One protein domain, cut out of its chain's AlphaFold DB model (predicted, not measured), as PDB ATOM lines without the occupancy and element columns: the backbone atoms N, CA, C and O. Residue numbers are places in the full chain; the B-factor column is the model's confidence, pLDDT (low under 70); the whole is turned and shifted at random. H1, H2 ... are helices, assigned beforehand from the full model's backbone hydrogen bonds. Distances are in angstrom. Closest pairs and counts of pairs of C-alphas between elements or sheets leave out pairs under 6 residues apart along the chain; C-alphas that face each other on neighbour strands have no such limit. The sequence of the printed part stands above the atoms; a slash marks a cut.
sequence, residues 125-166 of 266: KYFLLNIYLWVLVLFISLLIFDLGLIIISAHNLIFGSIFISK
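AT A GLANCE: This is residues 125 to 166 of the 266 residues of the protein "DUF2207 domain-containing protein" of Dictyoglomus thermophilum (UniProt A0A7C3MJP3). Two long helices, H1 and H2, lie side by side and run opposite ways as a helical hairpin, joined at one end by a tight turn, residues 144 to 146. Together they make a slender rod, with both printed ends at the end away from the turn. The printed part has 42 residues, with two named helices, H1 then H2, and no named strand; its class is all helix. It is only just compact, close to loose, with a radius of gyration of the C-alphas of 10.5 A and spans of 32 by 15 by 7 A.

IN THESE COORDINATES: H1, the longest helix, is residues 125 to 143, 27.2 A from C-alpha 125 at (314.469, 170.602, 314.574) to C-alpha 143 at (311.116, 181.148, 289.726). H2 is residues 147 to 164, 25.8 A long, and ends with C-alpha 164 at (307.995, 164.056, 311.010).

HOW THE PARTS SIT: H1 and H2 touch, with 24 pairs of C-alphas within 8 A; the closest C-alphas are those of Leu 138 and Ser 153, 5.5 A apart. Their lines stand at a shallow tilt of 19 degrees, opposite ways. In H1 and H2 every O i to N i+4 pair is within hydrogen-bond range.

THE WHOLE: The two C-alphas farthest apart, those of Ile 144 and Lys 166, are 33.3 A apart. The printed part has no cut. Its mean pLDDT is 84.4, and residues 125 and 163 to 166 are under 70.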
ATOM      1  N   LYS A 125     313.766 169.451 315.153       69.12
ATOM      2  CA  LYS A 125     314.469 170.602 314.574       69.12
ATOM      3  C   LYS A 125     315.219 170.248 313.283       69.12
ATOM      4  O   LYS A 125     315.144 171.030 312.348       69.12
ATOM      5  N   TYR A 126     315.875 169.088 313.196       71.12
ATOM      6  CA  TYR A 126     316.611 168.702 311.982       71.12
ATOM      7  C   TYR A 126     315.678 168.358 310.817       71.12
ATOM      8  O   TYR A 126     315.938 168.757 309.688       71.12
ATOM      9  N   PHE A 127     314.555 167.687 311.092       74.44
ATOM     10  CA  PHE A 127     313.540 167.402 310.072       74.44
ATOM     11  C   PHE A 127     312.812 168.670 309.613       74.44
ATOM     12  O   PHE A 127     312.584 168.842 308.423       74.44
ATOM     13  N   LEU A 128     312.492 169.579 310.541       79.31
ATOM     14  CA  LEU A 128     311.893 170.877 310.214       79.31
ATOM     15  C   LEU A 128     312.846 171.752 309.395       79.31
ATOM     16  O   LEU A 128     312.406 172.382 308.443       79.31
ATOM     17  N   LEU A 129     314.139 171.755 309.733       82.00
ATOM     18  CA  LEU A 129     315.163 172.446 308.950       82.00
ATOM     19  C   LEU A 129     315.271 171.857 307.538       82.00
ATOM     20  O   LEU A 129     315.310 172.607 306.573       82.00
ATOM     21  N   ASN A 130     315.269 170.528 307.410       83.12
ATOM     22  CA  ASN A 130     315.314 169.853 306.112       83.12
ATOM     23  C   ASN A 130     314.090 170.210 305.245       83.12
ATOM     24  O   ASN A 130     314.248 170.584 304.090       83.12
ATOM     25  N   ILE A 131     312.884 170.197 305.822       86.12
ATOM     26  CA  ILE A 131     311.658 170.623 305.125       86.12
ATOM     27  C   ILE A 131     311.736 172.088 304.714       86.12
ATOM     28  O   ILE A 131     311.401 172.412 303.583       86.12
ATOM     29  N   TYR A 132     312.205 172.966 305.602       89.06
ATOM     30  CA  TYR A 132     312.378 174.381 305.290       89.06
ATOM     31  C   TYR A 132     313.320 174.596 304.096       89.06
ATOM     32  O   TYR A 132     312.992 175.361 303.191       89.06
ATOM     33  N   LEU A 133     314.447 173.876 304.048       90.12
ATOM     34  CA  LEU A 133     315.373 173.926 302.915       90.12
ATOM     35  C   LEU A 133     314.700 173.469 301.614       90.12
ATOM     36  O   LEU A 133     314.833 174.147 300.603       90.12
ATOM     37  N   TRP A 134     313.918 172.387 301.637       92.12
ATOM     38  CA  TRP A 134     313.185 171.930 300.450       92.12
ATOM     39  C   TRP A 134     312.070 172.878 300.008       92.12
ATOM     40  O   TRP A 134     311.823 172.995 298.811       92.12
ATOM     41  N   VAL A 135     311.422 173.592 300.934       92.12
ATOM     42  CA  VAL A 135     310.483 174.670 300.582       92.12
ATOM     43  C   VAL A 135     311.216 175.801 299.861       92.12
ATOM     44  O   VAL A 135     310.709 176.321 298.871       92.12
ATOM     45  N   LEU A 136     312.417 176.159 300.318       93.00
ATOM     46  CA  LEU A 136     313.233 177.195 299.686       93.00
ATOM     47  C   LEU A 136     313.702 176.763 298.287       93.00
ATOM     48  O   LEU A 136     313.591 177.540 297.343       93.00
ATOM     49  N   VAL A 137     314.140 175.509 298.128       91.44
ATOM     50  CA  VAL A 137     314.485 174.938 296.813       91.44
ATOM     51  C   VAL A 137     313.267 174.928 295.889       91.44
ATOM     52  O   VAL A 137     313.387 175.359 294.746       91.44
ATOM     53  N   LEU A 138     312.087 174.523 296.372       92.25
ATOM     54  CA  LEU A 138     310.846 174.565 295.591       92.25
ATOM     55  C   LEU A 138     310.522 175.993 295.131       92.25
ATOM     56  O   LEU A 138     310.176 176.194 293.972       92.25
ATOM     57  N   PHE A 139     310.667 176.980 296.020       92.81
ATOM     58  CA  PHE A 139     310.431 178.386 295.700       92.81
ATOM     59  C   PHE A 139     311.364 178.881 294.589       92.81
ATOM     60  O   PHE A 139     310.896 179.463 293.616       92.81
ATOM     61  N   ILE A 140     312.666 178.586 294.681       92.75
ATOM     62  CA  ILE A 140     313.635 178.927 293.627       92.75
ATOM     63  C   ILE A 140     313.296 178.203 292.318       92.75
ATOM     64  O   ILE A 140     313.311 178.820 291.259       92.75
ATOM     65  N   SER A 141     312.935 176.920 292.392       91.75
ATOM     66  CA  SER A 141     312.601 176.093 291.220       91.75
ATOM     67  C   SER A 141     311.393 176.634 290.454       91.75
ATOM     68  O   SER A 141     311.369 176.588 289.226       91.75
ATOM     69  N   LEU A 142     310.410 177.193 291.172       90.94
ATOM     70  CA  LEU A 142     309.254 177.868 290.580       90.94
ATOM     71  C   LEU A 142     309.636 179.177 289.874       90.94
ATOM     72  O   LEU A 142     309.035 179.492 288.853       90.94
ATOM     73  N   LEU A 143     310.636 179.917 290.371       92.00
ATOM     74  CA  LEU A 143     311.116 181.148 289.726       92.00
ATOM     75  C   LEU A 143     311.849 180.874 288.404       92.00
ATOM     76  O   LEU A 143     311.745 181.674 287.479       92.00
ATOM     77  N   ILE A 144     312.574 179.755 288.312       93.94
ATOM     78  CA  ILE A 144     313.333 179.360 287.109       93.94
ATOM     79  C   ILE A 144     312.567 178.397 286.184       93.94
ATOM     80  O   ILE A 144     313.116 177.972 285.173       93.94
ATOM     81  N   PHE A 145     311.318 178.051 286.521       90.44
ATOM     82  CA  PHE A 145     310.466 177.106 285.784       90.44
ATOM     83  C   PHE A 145     311.102 175.722 285.527       90.44
ATOM     84  O   PHE A 145     310.830 175.075 284.514       90.44
ATOM     85  N   ASP A 146     311.908 175.220 286.468       92.56
ATOM     86  CA  ASP A 146     312.509 173.884 286.366       92.56
ATOM     87  C   ASP A 146     311.550 172.805 286.898       92.56
ATOM     88  O   ASP A 146     311.445 172.541 288.101       92.56
ATOM     89  N   LEU A 147     310.850 172.153 285.969       89.81
ATOM     90  CA  LEU A 147     309.923 171.050 286.239       89.81
ATOM     91  C   LEU A 147     310.572 169.870 286.979       89.81
ATOM     92  O   LEU A 147     309.921 169.260 287.832       89.81
ATOM     93  N   GLY A 148     311.837 169.549 286.696       92.00
ATOM     94  CA  GLY A 148     312.543 168.443 287.342       92.00
ATOM     95  C   GLY A 148     312.769 168.716 288.827       92.00
ATOM     96  O   GLY A 148     312.444 167.882 289.680       92.00
ATOM     97  N   LEU A 149     313.242 169.920 289.156       89.50
ATOM     98  CA  LEU A 149     313.451 170.334 290.543       89.50
ATOM     99  C   LEU A 149     312.140 170.496 291.321       89.50
ATOM    100  O   LEU A 149     312.094 170.164 292.512       89.50
ATOM    101  N   ILE A 150     311.062 170.938 290.664       91.00
ATOM    102  CA  ILE A 150     309.724 171.013 291.271       91.00
ATOM    103  C   ILE A 150     309.254 169.621 291.711       91.00
ATOM    104  O   ILE A 150     308.835 169.453 292.860       91.00
ATOM    105  N   ILE A 151     309.371 168.608 290.845       91.12
ATOM    106  CA  ILE A 151     308.957 167.229 291.155       91.12
ATOM    107  C   ILE A 151     309.800 166.646 292.300       91.12
ATOM    108  O   ILE A 151     309.246 166.089 293.253       91.12
ATOM    109  N   ILE A 152     311.127 166.811 292.253       91.31
ATOM    110  CA  ILE A 152     312.042 166.330 293.302       91.31
ATOM    111  C   ILE A 152     311.727 166.996 294.648       91.31
ATOM    112  O   ILE A 152     311.677 166.326 295.685       91.31
ATOM    113  N   SER A 153     311.478 168.304 294.647       88.56
ATOM    114  CA  SER A 153     311.156 169.053 295.862       88.56
ATOM    115  C   SER A 153     309.803 168.634 296.438       88.56
ATOM    116  O   SER A 153     309.700 168.382 297.638       88.56
ATOM    117  N   ALA A 154     308.779 168.470 295.594       87.56
ATOM    118  CA  ALA A 154     307.465 167.986 296.015       87.56
ATOM    119  C   ALA A 154     307.548 166.585 296.647       87.56
ATOM    120  O   ALA A 154     306.984 166.351 297.719       87.56
ATOM    121  N   HIS A 155     308.313 165.674 296.039       88.62
ATOM    122  CA  HIS A 155     308.545 164.337 296.582       88.62
ATOM    123  C   HIS A 155     309.216 164.392 297.963       88.62
ATOM    124  O   HIS A 155     308.725 163.789 298.919       88.62
ATOM    125  N   ASN A 156     310.292 165.171 298.109       87.88
ATOM    126  CA  ASN A 156     311.005 165.309 299.380       87.88
ATOM    127  C   ASN A 156     310.160 165.968 300.479       87.88
ATOM    128  O   ASN A 156     310.254 165.563 301.639       87.88
ATOM    129  N   LEU A 157     309.289 166.922 300.142       87.00
ATOM    130  CA  LEU A 157     308.348 167.510 301.098       87.00
ATOM    131  C   LEU A 157     307.307 166.491 301.577       87.00
ATOM    132  O   LEU A 157     307.043 166.403 302.781       87.00
ATOM    133  N   ILE A 158     306.769 165.669 300.670       84.56
ATOM    134  CA  ILE A 158     305.838 164.587 301.022       84.56
ATOM    135  C   ILE A 158     306.541 163.576 301.939       84.56
ATOM    136  O   ILE A 158     306.042 163.287 303.030       84.56
ATOM    137  N   PHE A 159     307.731 163.102 301.566       80.25
ATOM    138  CA  PHE A 159     308.512 162.173 302.385       80.25
ATOM    139  C   PHE A 159     308.883 162.774 303.746       80.25
ATOM    140  O   PHE A 159     308.655 162.148 304.785       80.25
ATOM    141  N   GLY A 160     309.372 164.013 303.776       75.81
ATOM    142  CA  GLY A 160     309.679 164.744 305.003       75.81
ATOM    143  C   GLY A 160     308.471 164.849 305.934       75.81
ATOM    144  O   GLY A 160     308.594 164.583 307.134       75.81
ATOM    145  N   SER A 161     307.284 165.138 305.391       71.00
ATOM    146  CA  SER A 161     306.044 165.232 306.172       71.00
ATOM    147  C   SER A 161     305.665 163.896 306.834       71.00
ATOM    148  O   SER A 161     305.338 163.856 308.025       71.00
ATOM    149  N   ILE A 162     305.833 162.778 306.118       70.62
ATOM    150  CA  ILE A 162     305.612 161.421 306.637       70.62
ATOM    151  C   ILE A 162     306.620 161.096 307.749       70.62
ATOM    152  O   ILE A 162     306.249 160.522 308.775       70.62
ATOM    153  N   PHE A 163     307.889 161.480 307.603       68.06
ATOM    154  CA  PHE A 163     308.926 161.178 308.595       68.06
ATOM    155  C   PHE A 163     308.875 162.064 309.848       68.06
ATOM    156  O   PHE A 163     309.269 161.592 310.921       68.06
ATOM    157  N   ILE A 164     308.295 163.273 309.792       66.06
ATOM    158  CA  ILE A 164     307.995 164.056 311.010       66.06
ATOM    159  C   ILE A 164     307.146 163.225 311.981       66.06
ATOM    160  O   ILE A 164     307.418 163.206 313.187       66.06
ATOM    161  N   SER A 165     306.155 162.491 311.465       58.19
ATOM    162  CA  SER A 165     305.282 161.636 312.283       58.19
ATOM    163  C   SER A 165     306.036 160.482 312.971       58.19
ATOM    164  O   SER A 165     305.589 159.959 313.994       58.19
ATOM    165  N   LYS A 166     307.229 160.129 312.467       61.94
ATOM    166  CA  LYS A 166     308.120 159.084 312.998       61.94
ATOM    167  C   LYS A 166     309.263 159.621 313.870       61.94
ATOM    168  O   LYS A 166     310.077 158.827 314.334       61.94
TER     169      LYS A 166